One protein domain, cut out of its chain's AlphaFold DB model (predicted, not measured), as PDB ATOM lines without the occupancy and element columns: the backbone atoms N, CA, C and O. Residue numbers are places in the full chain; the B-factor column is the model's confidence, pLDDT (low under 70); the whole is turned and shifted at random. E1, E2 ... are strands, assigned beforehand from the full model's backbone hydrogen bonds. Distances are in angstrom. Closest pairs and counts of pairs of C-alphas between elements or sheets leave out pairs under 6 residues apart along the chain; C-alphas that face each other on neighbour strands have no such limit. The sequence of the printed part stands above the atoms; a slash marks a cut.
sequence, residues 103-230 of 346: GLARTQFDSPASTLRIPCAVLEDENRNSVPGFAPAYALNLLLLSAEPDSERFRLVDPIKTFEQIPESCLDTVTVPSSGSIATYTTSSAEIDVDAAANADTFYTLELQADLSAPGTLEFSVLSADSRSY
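This is residues 103 to 230 of the 346 residues of an uncharacterized protein of Gammaproteobacteria bacterium (UniProt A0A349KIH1). A single strongly twisted sheet of eight strands, E1 to E8, wraps round into a barrel, its ring closing where the start of E4 pairs briefly with the start of E8. Two four-strand meanders, each strand the antiparallel neighbour of the one before, make the wall: E1 E2 E3 E4 and E5 E6 E7 E8. The printed part has 128 residues, with no named helix; the sheet is branched and mixed, and the class is all strand. It is compact, with a radius of gyration of the C-alphas of 14.3 A, and spans 44 by 33 by 25 A.

E2 is residues 115 to 125, 25.8 A long; E6 is 182 to 192, 26.2 A. E1, residues 108 to 110, begins at C-alpha 108 (34.269, 30.326, 22.371), and E5 is residues 172 to 176. E3, 137 to 146, measures 26.7 A; E4, 153 to 163, 25.8 A; E7, 202 to 211, 29.2 A. E8, 219 to 229, measures 28.4 A and ends at C-alpha 229 (26.048, 18.229, 16.946).

E2 has E1 and E5 on one side and E3 on the other; it bends by 75 degrees at residue 119. E1 is antiparallel to E2, with N 108 and O 117 2.9 A apart, and parallel to E6, with N 109 and O 191 at 2.8 A. E5 is parallel to E2, N 122 to O 172 being 2.9 A, and antiparallel to E6, N 175 to O 184 being 2.8 A. Hairpins E2 and E3, E3 and E4, E6 and E7, E7 and E8 have, for instance, N 118 and O 140 at 2.9 A, N 143 and O 155 at 2.8 A, N 185 and O 208 at 2.8 A, and N 205 and O 226 at 2.8 A. E4 and E8 are antiparallel, N 154 to O 220 being 2.8 A. E2 and E7 are apart.

The C-alphas of Ser 179 and Ala 197, the two farthest apart, are 44.0 A apart. The printed part has no cut; the link E2 to E3 is long. Confidence is under 70 at residues 103 to 105, 111, 180 and 193 to 200.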
ATOM      1  N   GLY A 103      43.027  27.419  29.730       57.56
ATOM      2  CA  GLY A 103      42.879  26.227  28.903       57.56
ATOM      3  C   GLY A 103      42.753  26.622  27.435       57.56
ATOM      4  O   GLY A 103      41.704  27.086  27.010       57.56
ATOM      5  N   LEU A 104      43.799  26.390  26.637       61.44
ATOM      6  CA  LEU A 104      43.830  26.636  25.183       61.44
ATOM      7  C   LEU A 104      42.893  25.691  24.398       61.44
ATOM      8  O   LEU A 104      43.163  25.331  23.260       61.44
ATOM      9  N   ALA A 105      41.831  25.218  25.043       65.19
ATOM     10  CA  ALA A 105      41.041  24.082  24.630       65.19
ATOM     11  C   ALA A 105      40.234  24.370  23.362       65.19
ATOM     12  O   ALA A 105      40.060  23.453  22.580       65.19
ATOM     13  N   ARG A 106      39.750  25.604  23.134       78.69
ATOM     14  CA  ARG A 106      38.881  25.916  21.977       78.69
ATOM     15  C   ARG A 106      38.426  27.368  21.893       78.69
ATOM     16  O   ARG A 106      38.335  28.061  22.904       78.69
ATOM     17  N   THR A 107      38.034  27.774  20.692       84.44
ATOM     18  CA  THR A 107      37.295  29.009  20.421       84.44
ATOM     19  C   THR A 107      35.936  29.022  21.122       84.44
ATOM     20  O   THR A 107      35.213  28.023  21.115       84.44
ATOM     21  N   GLN A 108      35.547  30.168  21.678       84.31
ATOM     22  CA  GLN A 108      34.269  30.326  22.371       84.31
ATOM     23  C   GLN A 108      33.595  31.641  21.988       84.31
ATOM     24  O   GLN A 108      34.197  32.708  22.099       84.31
ATOM     25  N   PHE A 109      32.333  31.580  21.573       81.94
ATOM     26  CA  PHE A 109      31.491  32.752  21.386       81.94
ATOM     27  C   PHE A 109      30.700  33.046  22.667       81.94
ATOM     28  O   PHE A 109      29.741  32.347  23.006       81.94
ATOM     29  N   ASP A 110      31.118  34.093  23.373       77.38
ATOM     30  CA  ASP A 110      30.450  34.644  24.553       77.38
ATOM     31  C   ASP A 110      29.388  35.634  24.060       77.38
ATOM     32  O   ASP A 110      29.717  36.773  23.722       77.38
ATOM     33  N   SER A 111      28.121  35.214  23.951       69.44
ATOM     34  CA  SER A 111      27.070  36.145  23.514       69.44
ATOM     35  C   SER A 111      26.735  37.242  24.521       69.44
ATOM     36  O   SER A 111      26.419  38.335  24.044       69.44
ATOM     37  N   PRO A 112      26.807  37.040  25.858       71.31
ATOM     38  CA  PRO A 112      26.718  38.154  26.801       71.31
ATOM     39  C   PRO A 112      27.708  39.284  26.488       71.31
ATOM     40  O   PRO A 112      27.337  40.457  26.545       71.31
ATOM     41  N   ALA A 113      28.939  38.943  26.102       75.50
ATOM     42  CA  ALA A 113      29.950  39.896  25.641       75.50
ATOM     43  C   ALA A 113      29.915  40.150  24.121       75.50
ATOM     44  O   ALA A 113      30.689  40.965  23.621       75.50
ATOM     45  N   SER A 114      29.067  39.434  23.379       84.50
ATOM     46  CA  SER A 114      29.023  39.402  21.911       84.50
ATOM     47  C   SER A 114      30.413  39.257  21.278       84.50
ATOM     48  O   SER A 114      30.744  39.935  20.309       84.50
ATOM     49  N   THR A 115      31.258  38.405  21.859       85.75
ATOM     50  CA  THR A 115      32.679  38.304  21.514       85.75
ATOM     51  C   THR A 115      33.064  36.860  21.219       85.75
ATOM     52  O   THR A 115      32.860  35.975  22.048       85.75
ATOM     53  N   LEU A 116      33.680  36.629  20.057       86.81
ATOM     54  CA  LEU A 116      34.368  35.382  19.730       86.81
ATOM     55  C   LEU A 116      35.786  35.432  20.304       86.81
ATOM     56  O   LEU A 116      36.634  36.193  19.834       86.81
ATOM     57  N   ARG A 117      36.030  34.630  21.336       87.69
ATOM     58  CA  ARG A 117      37.329  34.460  21.986       87.69
ATOM     59  C   ARG A 117      38.074  33.319  21.322       87.69
ATOM     60  O   ARG A 117      37.602  32.184  21.317       87.69
ATOM     61  N   ILE A 118      39.247  33.621  20.790       88.19
ATOM     62  CA  ILE A 118      40.129  32.674  20.114       88.19
ATOM     63  C   ILE A 118      41.355  32.503  21.018       88.19
ATOM     64  O   ILE A 118      42.209  33.392  21.046       88.19
ATOM     65  N   PRO A 119      41.460  31.415  21.802       86.75
ATOM     66  CA  PRO A 119      42.565  31.252  22.747       86.75
ATOM     67  C   PRO A 119      43.907  31.028  22.044       86.75
ATOM     68  O   PRO A 119      44.951  31.389  22.584       86.75
ATOM     69  N   CYS A 120      43.891  30.442  20.845       88.50
ATOM     70  CA  CYS A 120      45.065  30.294  20.003       88.50
ATOM     71  C   CYS A 120      44.669  30.092  18.540       88.50
ATOM     72  O   CYS A 120      43.863  29.212  18.251       88.50
ATOM     73  N   ALA A 121      45.289  30.855  17.640       90.75
ATOM     74  CA  ALA A 121      45.283  30.624  16.204       90.75
ATOM     75  C   ALA A 121      46.698  30.734  15.626       90.75
ATOM     76  O   ALA A 121      47.410  31.709  15.892       90.75
ATOM     77  N   VAL A 122      47.101  29.741  14.833       92.69
ATOM     78  CA  VAL A 122      48.396  29.702  14.139       92.69
ATOM     79  C   VAL A 122      48.373  30.648  12.947       92.69
ATOM     80  O   VAL A 122      47.412  30.648  12.186       92.69
ATOM     81  N   LEU A 123      49.425  31.440  12.762       91.75
ATOM     82  CA  LEU A 123      49.579  32.303  11.596       91.75
ATOM     83  C   LEU A 123      50.444  31.633  10.528       91.75
ATOM     84  O   LEU A 123      51.639  31.407  10.739       91.75
ATOM     85  N   GLU A 124      49.866  31.423   9.350       92.75
ATOM     86  CA  GLU A 124      50.538  30.756   8.234       92.75
ATOM     87  C   GLU A 124      50.292  31.461   6.894       92.75
ATOM     88  O   GLU A 124      49.358  32.251   6.737       92.75
ATOM     89  N   ASP A 125      51.143  31.174   5.912       88.88
ATOM     90  CA  ASP A 125      50.921  31.548   4.519       88.88
ATOM     91  C   ASP A 125      50.022  30.537   3.780       88.88
ATOM     92  O   ASP A 125      49.627  29.497   4.307       88.88
ATOM     93  N   GLU A 126      49.709  30.826   2.516       87.25
ATOM     94  CA  GLU A 126      48.925  29.944   1.632       87.25
ATOM     95  C   GLU A 126      49.525  28.539   1.426       87.25
ATOM     96  O   GLU A 126      48.825  27.620   0.999       87.25
ATOM     97  N   ASN A 127      50.807  28.359   1.747       89.88
ATOM     98  CA  ASN A 127      51.539  27.101   1.645       89.88
ATOM     99  C   ASN A 127      51.751  26.434   3.018       89.88
ATOM    100  O   ASN A 127      52.510  25.465   3.093       89.88
ATOM    101  N   ARG A 128      51.083  26.918   4.079       89.88
ATOM    102  CA  ARG A 128      51.206  26.448   5.474       89.88
ATOM    103  C   ARG A 128      52.594  26.645   6.084       89.88
ATOM    104  O   ARG A 128      53.027  25.876   6.940       89.88
ATOM    105  N   ASN A 129      53.326  27.655   5.625       89.81
ATOM    106  CA  ASN A 129      54.591  28.043   6.235       89.81
ATOM    107  C   ASN A 129      54.384  29.202   7.202       89.81
ATOM    108  O   ASN A 129      53.507  30.045   7.016       89.81
ATOM    109  N   SER A 130      55.255  29.299   8.204       87.00
ATOM    110  CA  SER A 130      55.295  30.464   9.084       87.00
ATOM    111  C   SER A 130      55.557  31.740   8.289       87.00
ATOM    112  O   SER A 130      56.463  31.793   7.453       87.00
ATOM    113  N   VAL A 131      54.804  32.794   8.591       84.69
ATOM    114  CA  VAL A 131      54.957  34.083   7.913       84.69
ATOM    115  C   VAL A 131      56.152  34.846   8.518       84.69
ATOM    116  O   VAL A 131      56.138  35.155   9.713       84.69
ATOM    117  N   PRO A 132      57.207  35.169   7.741       81.12
ATOM    118  CA  PRO A 132      58.408  35.801   8.284       81.12
ATOM    119  C   PRO A 132      58.133  37.164   8.927       81.12
ATOM    120  O   PRO A 132      57.465  38.014   8.344       81.12
ATOM    121  N   GLY A 133      58.727  37.400  10.101       81.94
ATOM    122  CA  GLY A 133      58.590  38.664  10.835       81.94
ATOM    123  C   GLY A 133      57.395  38.726  11.789       81.94
ATOM    124  O   GLY A 133      57.207  39.756  12.434       81.94
ATOM    125  N   PHE A 134      56.635  37.637  11.921       83.00
ATOM    126  CA  PHE A 134      55.480  37.540  12.812       83.00
ATOM    127  C   PHE A 134      55.636  36.430  13.844       83.00
ATOM    128  O   PHE A 134      56.418  35.496  13.663       83.00
ATOM    129  N   ALA A 135      54.895  36.551  14.948       87.19
ATOM    130  CA  ALA A 135      54.766  35.461  15.902       87.19
ATOM    131  C   ALA A 135      54.035  34.278  15.241       87.19
ATOM    132  O   ALA A 135      53.160  34.502  14.400       87.19
ATOM    133  N   PRO A 136      54.371  33.033  15.608       89.38
ATOM    134  CA  PRO A 136      53.766  31.848  15.010       89.38
ATOM    135  C   PRO A 136      52.288  31.651  15.373       89.38
ATOM    136  O   PRO A 136      51.572  31.012  14.611       89.38
ATOM    137  N   ALA A 137      51.816  32.174  16.509       90.06
ATOM    138  CA  ALA A 137      50.414  32.066  16.906       90.06
ATOM    139  C   ALA A 137      49.953  33.251  17.765       90.06
ATOM    140  O   ALA A 137      50.768  33.956  18.373       90.06
ATOM    141  N   TYR A 138      48.633  33.440  17.839       88.50
ATOM    142  CA  TYR A 138      47.986  34.556  18.531       88.50
ATOM    143  C   TYR A 138      46.742  34.117  19.303       88.50
ATOM    144  O   TYR A 138      45.985  33.279  18.826       88.50
ATOM    145  N   ALA A 139      46.489  34.734  20.455       88.25
ATOM    146  CA  ALA A 139      45.164  34.765  21.066       88.25
ATOM    147  C   ALA A 139      44.455  36.052  20.627       88.25
ATOM    148  O   ALA A 139      45.047  37.136  20.708       88.25
ATOM    149  N   LEU A 140      43.215  35.934  20.156       88.56
ATOM    150  CA  LEU A 140      42.456  37.011  19.514       88.56
ATOM    151  C   LEU A 140      41.065  37.156  20.144       88.56
ATOM    152  O   LEU A 140      40.490  36.189  20.646       88.56
ATOM    153  N   ASN A 141      40.498  38.359  20.057       87.00
ATOM    154  CA  ASN A 141      39.100  38.625  20.383       87.00
ATOM    155  C   ASN A 141      38.421  39.327  19.212       87.00
ATOM    156  O   ASN A 141      38.899  40.362  18.741       87.00
ATOM    157  N   LEU A 142      37.296  38.781  18.757       87.88
ATOM    158  CA  LEU A 142      36.496  39.379  17.697       87.88
ATOM    159  C   LEU A 142      35.128  39.800  18.250       87.88
ATOM    160  O   LEU A 142      34.312  38.958  18.620       87.88
ATOM    161  N   LEU A 143      34.876  41.105  18.313       87.56
ATOM    162  CA  LEU A 143      33.611  41.687  18.761       87.56
ATOM    163  C   LEU A 143      32.592  41.677  17.618       87.56
ATOM    164  O   LEU A 143      32.855  42.254  16.564       87.56
ATOM    165  N   LEU A 144      31.418  41.090  17.830       87.69
ATOM    166  CA  LEU A 144      30.320  41.121  16.868       87.69
ATOM    167  C   LEU A 144      29.796  42.559  16.708       87.69
ATOM    168  O   LEU A 144      29.335  43.179  17.665       87.69
ATOM    169  N   LEU A 145      29.867  43.089  15.489       86.50
ATOM    170  CA  LEU A 145      29.357  44.414  15.125       86.50
ATOM    171  C   LEU A 145      27.947  44.363  14.543       86.50
ATOM    172  O   LEU A 145      27.156  45.279  14.751       86.50
ATOM    173  N   SER A 146      27.669  43.326  13.755       81.88
ATOM    174  CA  SER A 146      26.399  43.115  13.067       81.88
ATOM    175  C   SER A 146      26.017  41.655  13.209       81.88
ATOM    176  O   SER A 146      26.839  40.796  12.910       81.88
ATOM    177  N   ALA A 147      24.789  41.403  13.651       76.62
ATOM    178  CA  ALA A 147      24.173  40.077  13.722       76.62
ATOM    179  C   ALA A 147      23.078  39.908  12.652       76.62
ATOM    180  O   ALA A 147      22.212  39.043  12.778       76.62
ATOM    181  N   GLU A 148      23.043  40.804  11.661       78.25
ATOM    182  CA  GLU A 148      22.122  40.688  10.536       78.25
ATOM    183  C   GLU A 148      22.491  39.438   9.719       78.25
ATOM    184  O   GLU A 148      23.656  39.323   9.325       78.25
ATOM    185  N   PRO A 149      21.528  38.532   9.452       73.19
ATOM    186  CA  PRO A 149      21.785  37.326   8.672       73.19
ATOM    187  C   PRO A 149      22.470  37.646   7.343       73.19
ATOM    188  O   PRO A 149      22.086  38.608   6.672       73.19
ATOM    189  N   ASP A 150      23.474  36.850   6.978       73.00
ATOM    190  CA  ASP A 150      24.279  36.981   5.751       73.00
ATOM    191  C   ASP A 150      25.155  38.251   5.687       73.00
ATOM    192  O   ASP A 150      25.727  38.588   4.644       73.00
ATOM    193  N   SER A 151      25.269  38.989   6.791       80.69
ATOM    194  CA  SER A 151      26.091  40.202   6.896       80.69
ATOM    195  C   SER A 151      26.746  40.337   8.270       80.69
ATOM    196  O   SER A 151      27.061  41.442   8.742       80.69
ATOM    197  N   GLU A 152      26.970  39.193   8.913       83.81
ATOM    198  CA  GLU A 152      27.660  39.100  10.179       83.81
ATOM    199  C   GLU A 152      29.085  39.621  10.028       83.81
ATOM    200  O   GLU A 152      29.869  39.196   9.170       83.81
ATOM    201  N   ARG A 153      29.417  40.580  10.891       87.12
ATOM    202  CA  ARG A 153      30.724  41.230  10.898       87.12
ATOM    203  C   ARG A 153      31.285  41.243  12.291       87.12
ATOM    204  O   ARG A 153      30.601  41.641  13.235       87.12
ATOM    205  N   PHE A 154      32.553  40.894  12.392       88.25
ATOM    206  CA  PHE A 154      33.303  40.925  13.625       88.25
ATOM    207  C   PHE A 154      34.467  41.895  13.515       88.25
ATOM    208  O   PHE A 154      35.125  41.979  12.486       88.25
ATOM    209  N   ARG A 155      34.761  42.615  14.585       87.12
ATOM    210  CA  ARG A 155      35.897  43.526  14.669       87.12
ATOM    211  C   ARG A 155      36.964  42.931  15.559       87.12
ATOM    212  O   ARG A 155      36.657  42.542  16.682       87.12
ATOM    213  N   LEU A 156      38.209  42.936  15.101       85.88
ATOM    214  CA  LEU A 156      39.333  42.617  15.972       85.88
ATOM    215  C   LEU A 156      39.456  43.684  17.068       85.88
ATOM    216  O   LEU A 156      39.535  44.879  16.771       85.88
ATOM    217  N   VAL A 157      39.472  43.245  18.322       84.06
ATOM    218  CA  VAL A 157      39.578  44.103  19.508       84.06
ATOM    219  C   VAL A 157      40.599  43.543  20.496       84.06
ATOM    220  O   VAL A 157      40.929  42.358  20.468       84.06
ATOM    221  N   ASP A 158      41.085  44.405  21.387       78.69
ATOM    222  CA  ASP A 158      41.945  44.000  22.495       78.69
ATOM    223  C   ASP A 158      41.198  43.141  23.533       78.69
ATOM    224  O   ASP A 158      39.982  43.287  23.706       78.69
ATOM    225  N   PRO A 159      41.918  42.294  24.295       77.62
ATOM    226  CA  PRO A 159      43.362  42.048  24.208       77.62
ATOM    227  C   PRO A 159      43.757  41.130  23.042       77.62
ATOM    228  O   PRO A 159      43.025  40.200  22.702       77.62
ATOM    229  N   ILE A 160      44.961  41.349  22.506       80.69
ATOM    230  CA  ILE A 160      45.657  40.445  21.579       80.69
ATOM    231  C   ILE A 160      46.944  39.958  22.253       80.69
ATOM    232  O   ILE A 160      47.696  40.755  22.817       80.69
ATOM    233  N   LYS A 161      47.220  38.652  22.202       84.31
ATOM    234  CA  LYS A 161      48.435  38.061  22.795       84.31
ATOM    235  C   LYS A 161      49.204  37.265  21.755       84.31
ATOM    236  O   LYS A 161      48.618  36.466  21.040       84.31
ATOM    237  N   THR A 162      50.521  37.441  21.702       84.69
ATOM    238  CA  THR A 162      51.411  36.653  20.839       84.69
ATOM    239  C   THR A 162      51.991  35.459  21.578       84.69
ATOM    240  O   THR A 162      52.392  35.593  22.737       84.69
ATOM    241  N   PHE A 163      52.146  34.336  20.885       83.56
ATOM    242  CA  PHE A 163      52.885  33.178  21.379       83.56
ATOM    243  C   PHE A 163      54.224  33.047  20.651       83.56
ATOM    244  O   PHE A 163      54.275  33.139  19.430       83.56
ATOM    245  N   GLU A 164      55.314  32.823  21.389       87.38
ATOM    246  CA  GLU A 164      56.654  32.625  20.804       87.38
ATOM    247  C   GLU A 164      56.822  31.238  20.161       87.38
ATOM    248  O   GLU A 164      57.700  31.037  19.324       87.38
ATOM    249  N   GLN A 165      55.971  30.283  20.541       87.56
ATOM    250  CA  GLN A 165      55.895  28.926  20.005       87.56
ATOM    251  C   GLN A 165      54.424  28.548  19.854       87.56
ATOM    252  O   GLN A 165      53.591  29.043  20.609       87.56
ATOM    253  N   ILE A 166      54.110  27.676  18.896       87.94
ATOM    254  CA  ILE A 166      52.746  27.174  18.712       87.94
ATOM    255  C   ILE A 166      52.435  26.221  19.872       87.94
ATOM    256  O   ILE A 166      53.127  25.210  20.008       87.94
ATOM    257  N   PRO A 167      51.426  26.508  20.711       84.19
ATOM    258  CA  PRO A 167      50.971  25.543  21.700       84.19
ATOM    259  C   PRO A 167      50.443  24.279  21.012       84.19
ATOM    260  O   PRO A 167      49.724  24.380  20.023       84.19
ATOM    261  N   GLU A 168      50.726  23.093  21.558       77.12
ATOM    262  CA  GLU A 168      50.225  21.817  21.002       77.12
ATOM    263  C   GLU A 168      48.690  21.755  20.921       77.12
ATOM    264  O   GLU A 168      48.121  21.030  20.113       77.12
ATOM    265  N   SER A 169      48.030  22.548  21.759       76.25
ATOM    266  CA  SER A 169      46.587  22.727  21.872       76.25
ATOM    267  C   SER A 169      45.978  23.696  20.850       76.25
ATOM    268  O   SER A 169      44.767  23.908  20.856       76.25
ATOM    269  N   CYS A 170      46.786  24.330  19.999       84.75
ATOM    270  CA  CYS A 170      46.306  25.302  19.023       84.75
ATOM    271  C   CYS A 170      45.621  24.599  17.844       84.75
ATOM    272  O   CYS A 170      46.276  23.888  17.085       84.75
ATOM    273  N   LEU A 171      44.312  24.805  17.690       86.38
ATOM    274  CA  LEU A 171      43.520  24.185  16.620       86.38
ATOM    275  C   LEU A 171      43.153  25.138  15.487       86.38
ATOM    276  O   LEU A 171      42.901  24.694  14.367       86.38
ATOM    277  N   ASP A 172      43.101  26.436  15.776       90.88
ATOM    278  CA  ASP A 172      42.635  27.419  14.812       90.88
ATOM    279  C   ASP A 172      43.789  27.919  13.945       90.88
ATOM    280  O   ASP A 172      44.956  27.915  14.352       90.88
ATOM    281  N   THR A 173      43.464  28.422  12.756       92.81
ATOM    282  CA  THR A 173      44.463  28.993  11.847       92.81
ATOM    283  C   THR A 173      44.013  30.335  11.291       92.81
ATOM    284  O   THR A 173      42.828  30.575  11.064       92.81
ATOM    285  N   VAL A 174      44.979  31.222  11.074       92.62
ATOM    286  CA  VAL A 174      44.860  32.456  10.308       92.62
ATOM    287  C   VAL A 174      45.818  32.346   9.130       92.62
ATOM    288  O   VAL A 174      47.035  32.330   9.306       92.62
ATOM    289  N   THR A 175      45.274  32.286   7.922       92.75
ATOM    290  CA  THR A 175      46.045  32.219   6.682       92.75
ATOM    291  C   THR A 175      46.129  33.593   6.035       92.75
ATOM    292  O   THR A 175      45.109  34.252   5.822       92.75
ATOM    293  N   VAL A 176      47.343  34.013   5.680       86.12
ATOM    294  CA  VAL A 176      47.600  35.244   4.923       86.12
ATOM    295  C   VAL A 176      48.324  34.881   3.616       86.12
ATOM    296  O   VAL A 176      49.487  34.483   3.653       86.12
ATOM    297  N   PRO A 177      47.672  35.008   2.448       81.00
ATOM    298  CA  PRO A 177      48.274  34.719   1.161       81.00
ATOM    299  C   PRO A 177      49.379  35.721   0.823       81.00
ATOM    300  O   PRO A 177      49.456  36.825   1.371       81.00
ATOM    301  N   SER A 178      50.222  35.361  -0.140       72.75
ATOM    302  CA  SER A 178      51.395  36.140  -0.556       72.75
ATOM    303  C   SER A 178      51.045  37.523  -1.121       72.75
ATOM    304  O   SER A 178      51.868  38.442  -1.075       72.75
ATOM    305  N   SER A 179      49.811  37.703  -1.606       73.81
ATOM    306  CA  SER A 179      49.270  39.010  -1.991       73.81
ATOM    307  C   SER A 179      49.146  39.974  -0.807       73.81
ATOM    308  O   SER A 179      49.140  41.188  -1.015       73.81
ATOM    309  N   GLY A 180      49.036  39.451   0.420       69.75
ATOM    310  CA  GLY A 180      48.878  40.217   1.656       69.75
ATOM    311  C   GLY A 180      47.595  41.047   1.709       69.75
ATOM    312  O   GLY A 180      47.520  41.990   2.490       69.75
ATOM    313  N   SER A 181      46.619  40.752   0.847       78.69
ATOM    314  CA  SER A 181      45.393  41.542   0.701       78.69
ATOM    315  C   SER A 181      44.249  41.041   1.572       78.69
ATOM    316  O   SER A 181      43.360  41.808   1.905       78.69
ATOM    317  N   ILE A 182      44.249  39.757   1.922       83.88
ATOM    318  CA  ILE A 182      43.143  39.097   2.614       83.88
ATOM    319  C   ILE A 182      43.718  38.249   3.745       83.88
ATOM    320  O   ILE A 182      44.757  37.633   3.558       83.88
ATOM    321  N   ALA A 183      43.063  38.191   4.896       87.81
ATOM    322  CA  ALA A 183      43.327  37.179   5.914       87.81
ATOM    323  C   ALA A 183      42.097  36.288   6.069       87.81
ATOM    324  O   ALA A 183      40.980  36.803   6.127       87.81
ATOM    325  N   THR A 184      42.306  34.979   6.177       92.00
ATOM    326  CA  THR A 184      41.233  34.015   6.445       92.00
ATOM    327  C   THR A 184      41.476  33.349   7.787       92.00
ATOM    328  O   THR A 184      42.536  32.771   7.995       92.00
ATOM    329  N   TYR A 185      40.508  33.420   8.695       92.50
ATOM    330  CA  TYR A 185      40.505  32.657   9.940       92.50
ATOM    331  C   TYR A 185      39.626  31.419   9.778       92.50
ATOM    332  O   TYR A 185      38.505  31.534   9.283       92.50
ATOM    333  N   THR A 186      40.113  30.258  10.217       92.19
ATOM    334  CA  THR A 186      39.345  29.009  10.208       92.19
ATOM    335  C   THR A 186      39.419  28.284  11.545       92.19
ATOM    336  O   THR A 186      40.479  28.194  12.171       92.19
ATOM    337  N   THR A 187      38.280  27.734  11.962       89.56
ATOM    338  CA  THR A 187      38.160  26.814  13.101       89.56
ATOM    339  C   THR A 187      37.070  25.787  12.826       89.56
ATOM    340  O   THR A 187      36.128  26.061  12.087       89.56
ATOM    341  N   SER A 188      37.177  24.608  13.438       85.62
ATOM    342  CA  SER A 188      36.122  23.579  13.440       85.62
ATOM    343  C   SER A 188      35.570  23.285  14.840       85.62
ATOM    344  O   SER A 188      34.720  22.406  15.017       85.62
ATOM    345  N   SER A 189      36.041  24.022  15.845       83.75
ATOM    346  CA  SER A 189      35.851  23.717  17.264       83.75
ATOM    347  C   SER A 189      35.217  24.858  18.059       83.75
ATOM    348  O   SER A 189      35.324  24.874  19.284       83.75
ATOM    349  N   ALA A 190      34.547  25.807  17.398       85.12
ATOM    350  CA  ALA A 190      33.929  26.932  18.091       85.12
ATOM    351  C   ALA A 190      32.665  26.512  18.852       85.12
ATOM    352  O   ALA A 190      31.777  25.875  18.289       85.12
ATOM    353  N   GLU A 191      32.562  26.891  20.124       81.25
ATOM    354  CA  GLU A 191      31.378  26.649  20.958       81.25
ATOM    355  C   GLU A 191      30.639  27.959  21.265       81.25
ATOM    356  O   GLU A 191      31.252  29.021  21.370       81.25
ATOM    357  N   ILE A 192      29.320  27.882  21.443       73.25
ATOM    358  CA  ILE A 192      28.464  29.002  21.847       73.25
ATOM    359  C   ILE A 192      28.095  28.857  23.332       73.25
ATOM    360  O   ILE A 192      27.472  27.874  23.726       73.25
ATOM    361  N   ASP A 193      28.424  29.860  24.151       65.00
ATOM    362  CA  ASP A 193      28.314  29.821  25.628       65.00
ATOM    363  C   ASP A 193      26.892  30.073  26.188       65.00
ATOM    364  O   ASP A 193      26.671  30.186  27.389       65.00
ATOM    365  N   VAL A 194      25.893  30.227  25.320       51.78
ATOM    366  CA  VAL A 194      24.710  31.065  25.627       51.78
ATOM    367  C   VAL A 194      23.625  30.364  26.428       51.78
ATOM    368  O   VAL A 194      22.800  31.017  27.047       51.78
ATOM    369  N   ASP A 195      23.643  29.043  26.466       51.47
ATOM    370  CA  ASP A 195      22.819  28.254  27.372       51.47
ATOM    371  C   ASP A 195      23.399  26.848  27.343       51.47
ATOM    372  O   ASP A 195      23.122  26.063  26.429       51.47
ATOM    373  N   ALA A 196      24.218  26.521  28.345       53.66
ATOM    374  CA  ALA A 196      24.906  25.234  28.457       53.66
ATOM    375  C   ALA A 196      23.964  24.011  28.429       53.66
ATOM    376  O   ALA A 196      24.448  22.888  28.362       53.66
ATOM    377  N   ALA A 197      22.639  24.208  28.491       53.00
ATOM    378  CA  ALA A 197      21.625  23.167  28.344       53.00
ATOM    379  C   ALA A 197      21.009  23.071  26.931       53.00
ATOM    380  O   ALA A 197      20.615  21.978  26.534       53.00
ATOM    381  N   ALA A 198      20.905  24.173  26.177       53.88
ATOM    382  CA  ALA A 198      20.255  24.195  24.857       53.88
ATOM    383  C   ALA A 198      21.248  23.986  23.706       53.88
ATOM    384  O   ALA A 198      20.930  23.299  22.739       53.88
ATOM    385  N   ASN A 199      22.458  24.531  23.848       53.66
ATOM    386  CA  ASN A 199      23.552  24.376  22.885       53.66
ATOM    387  C   ASN A 199      24.654  23.454  23.417       53.66
ATOM    388  O   ASN A 199      25.762  23.440  22.879       53.66
ATOM    389  N   ALA A 200      24.343  22.688  24.471       62.28
ATOM    390  CA  ALA A 200      25.203  21.628  24.966       62.28
ATOM    391  C   ALA A 200      25.637  20.772  23.773       62.28
ATOM    392  O   ALA A 200      24.800  20.232  23.051       62.28
ATOM    393  N   ASP A 201      26.942  20.693  23.549       71.62
ATOM    394  CA  ASP A 201      27.536  19.838  22.527       71.62
ATOM    395  C   ASP A 201      27.252  20.263  21.074       71.62
ATOM    396  O   ASP A 201      27.398  19.459  20.161       71.62
ATOM    397  N   THR A 202      26.900  21.526  20.815       76.44
ATOM    398  CA  THR A 202      26.888  22.067  19.442       76.44
ATOM    399  C   THR A 202      28.168  22.846  19.164       76.44
ATOM    400  O   THR A 202      28.528  23.756  19.909       76.44
ATOM    401  N   PHE A 203      28.840  22.491  18.070       81.94
ATOM    402  CA  PHE A 203      30.095  23.100  17.643       81.94
ATOM    403  C   PHE A 203      29.965  23.674  16.242       81.94
ATOM    404  O   PHE A 203      29.251  23.126  15.404       81.94
ATOM    405  N   TYR A 204      30.689  24.751  15.982       81.62
ATOM    406  CA  TYR A 204      30.655  25.467  14.721       81.62
ATOM    407  C   TYR A 204      31.997  25.358  14.015       81.62
ATOM    408  O   TYR A 204      33.060  25.568  14.607       81.62
ATOM    409  N   THR A 205      31.921  25.042  12.727       87.88
ATOM    410  CA  THR A 205      32.998  25.304  11.780       87.88
ATOM    411  C   THR A 205      32.789  26.699  11.227       87.88
ATOM    412  O   THR A 205      31.733  26.976  10.665       87.88
ATOM    413  N   LEU A 206      33.762  27.577  11.446       89.25
ATOM    414  CA  LEU A 206      33.706  28.972  11.032       89.25
ATOM    415  C   LEU A 206      34.840  29.251  10.056       89.25
ATOM    416  O   LEU A 206      35.993  28.900  10.320       89.25
ATOM    417  N   GLU A 207      34.512  29.956   8.984       93.25
ATOM    418  CA  GLU A 207      35.475  30.597   8.102       93.25
ATOM    419  C   GLU A 207      35.161  32.088   8.053       93.25
ATOM    420  O   GLU A 207      34.058  32.496   7.682       93.25
ATOM    421  N   LEU A 208      36.131  32.907   8.446       92.12
ATOM    422  CA  LEU A 208      36.009  34.358   8.472       92.12
ATOM    423  C   LEU A 208      37.059  34.984   7.562       92.12
ATOM    424  O   LEU A 208      38.190  34.507   7.504       92.12
ATOM    425  N   GLN A 209      36.724  36.095   6.916       92.62
ATOM    426  CA  GLN A 209      37.620  36.799   6.004       92.62
ATOM    427  C   GLN A 209      37.737  38.276   6.353       92.62
ATOM    428  O   GLN A 209      36.727  38.953   6.521       92.62
ATOM    429  N   ALA A 210      38.961  38.792   6.381       87.94
ATOM    430  CA  ALA A 210      39.236  40.214   6.527       87.94
ATOM    431  C   ALA A 210      40.020  40.760   5.331       87.94
ATOM    432  O   ALA A 210      40.980  40.141   4.872       87.94
ATOM    433  N   ASP A 211      39.639  41.946   4.858       86.44
ATOM    434  CA  ASP A 211      40.414  42.715   3.884       86.44
ATOM    435  C   ASP A 211      41.510  43.504   4.615       86.44
ATOM    436  O   ASP A 211      41.233  44.408   5.406       86.44
ATOM    437  N   LEU A 212      42.769  43.159   4.348       81.38
ATOM    438  CA  LEU A 212      43.944  43.797   4.946       81.38
ATOM    439  C   LEU A 212      44.306  45.123   4.263       81.38
ATOM    440  O   LEU A 212      45.104  45.894   4.797       81.38
ATOM    441  N   SER A 213      43.751  45.388   3.078       79.19
ATOM    442  CA  SER A 213      43.978  46.624   2.323       79.19
ATOM    443  C   SER A 213      43.033  47.756   2.731       79.19
ATOM    444  O   SER A 213      43.303  48.926   2.436       79.19
ATOM    445  N   ALA A 214      41.952  47.428   3.445       75.88
ATOM    446  CA  ALA A 214      40.970  48.392   3.906       75.88
ATOM    447  C   ALA A 214      41.561  49.341   4.973       75.88
ATOM    448  O   ALA A 214      42.170  48.900   5.954       75.88
ATOM    449  N   PRO A 215      41.380  50.668   4.837       70.19
ATOM    450  CA  PRO A 215      41.821  51.610   5.854       70.19
ATOM    451  C   PRO A 215      40.896  51.552   7.078       70.19
ATOM    452  O   PRO A 215      39.705  51.821   6.968       70.19
ATOM    453  N   GLY A 216      41.449  51.283   8.264       74.94
ATOM    454  CA  GLY A 216      40.700  51.374   9.521       74.94
ATOM    455  C   GLY A 216      41.014  50.253  10.505       74.94
ATOM    456  O   GLY A 216      42.136  49.740  10.530       74.94
ATOM    457  N   THR A 217      40.030  49.935  11.348       79.50
ATOM    458  CA  THR A 217      40.058  48.758  12.222       79.50
ATOM    459  C   THR A 217      39.810  47.503  11.395       79.50
ATOM    460  O   THR A 217      39.014  47.530  10.461       79.50
ATOM    461  N   LEU A 218      40.488  46.412  11.746       83.00
ATOM    462  CA  LEU A 218      40.351  45.150  11.036       83.00
ATOM    463  C   LEU A 218      38.987  44.515  11.332       83.00
ATOM    464  O   LEU A 218      38.651  44.261  12.494       83.00
ATOM    465  N   GLU A 219      38.221  44.263  10.276       87.31
ATOM    466  CA  GLU A 219      36.907  43.632  10.342       87.31
ATOM    467  C   GLU A 219      36.902  42.337   9.532       87.31
ATOM    468  O   GLU A 219      37.418  42.278   8.416       87.31
ATOM    469  N   PHE A 220      36.309  41.308  10.120       88.88
ATOM    470  CA  PHE A 220      36.102  39.991   9.560       88.88
ATOM    471  C   PHE A 220      34.635  39.837   9.173       88.88
ATOM    472  O   PHE A 220      33.746  40.099   9.982       88.88
ATOM    473  N   SER A 221      34.382  39.391   7.951       89.44
ATOM    474  CA  SER A 221      33.062  38.964   7.487       89.44
ATOM    475  C   SER A 221      32.981  37.443   7.531       89.44
ATOM    476  O   SER A 221      33.990  36.769   7.309       89.44
ATOM    477  N   VAL A 222      31.804  36.899   7.819       88.12
ATOM    478  CA  VAL A 222      31.586  35.447   7.771       88.12
ATOM    479  C   VAL A 222      31.564  34.982   6.315       88.12
ATOM    480  O   VAL A 222      30.822  35.527   5.502       88.12
ATOM    481  N   LEU A 223      32.381  33.983   5.984       89.00
ATOM    482  CA  LEU A 223      32.311  33.265   4.708       89.00
ATOM    483  C   LEU A 223      31.458  32.006   4.831       89.00
ATOM    484  O   LEU A 223      30.638  31.729   3.958       89.00
ATOM    485  N   SER A 224      31.650  31.247   5.909       86.94
ATOM    486  CA  SER A 224      30.854  30.061   6.213       86.94
ATOM    487  C   SER A 224      30.731  29.853   7.722       86.94
ATOM    488  O   SER A 224      31.619  30.216   8.500       86.94
ATOM    489  N   ALA A 225      29.590  29.299   8.132       85.50
ATOM    490  CA  ALA A 225      29.294  28.948   9.512       85.50
ATOM    491  C   ALA A 225      28.409  27.696   9.535       85.50
ATOM    492  O   ALA A 225      27.189  27.778   9.395       85.50
ATOM    493  N   ASP A 226      29.030  26.535   9.722       84.81
ATOM    494  CA  ASP A 226      28.345  25.245   9.729       84.81
ATOM    495  C   ASP A 226      28.310  24.666  11.141       84.81
ATOM    496  O   ASP A 226      29.345  24.425  11.765       84.81
ATOM    497  N   SER A 227      27.108  24.409  11.654       83.06
ATOM    498  CA  SER A 227      26.933  23.747  12.945       83.06
ATOM    499  C   SER A 227      26.998  22.228  12.808       83.06
ATOM    500  O   SER A 227      26.398  21.651  11.898       83.06
ATOM    501  N   ARG A 228      27.602  21.567  13.790       81.50
ATOM    502  CA  ARG A 228      27.514  20.121  14.000       81.50
ATOM    503  C   ARG A 228      27.123  19.818  15.439       81.50
ATOM    504  O   ARG A 228      27.590  20.468  16.373       81.50
ATOM    505  N   SER A 229      26.300  18.793  15.622       80.62
ATOM    506  CA  SER A 229      26.048  18.229  16.946       80.62
ATOM    507  C   SER A 229      27.140  17.221  17.277       80.62
ATOM    508  O   SER A 229      27.293  16.208  16.595       80.62
ATOM    509  N   TYR A 230      27.880  17.492  18.338       81.75
ATOM    510  CA  TYR A 230      28.783  16.555  18.976       81.75
ATOM    511  C   TYR A 230      28.005  15.697  19.972       81.75
ATOM    512  O   TYR A 230      27.038  16.134  20.591       81.75
TER     513      TYR A 230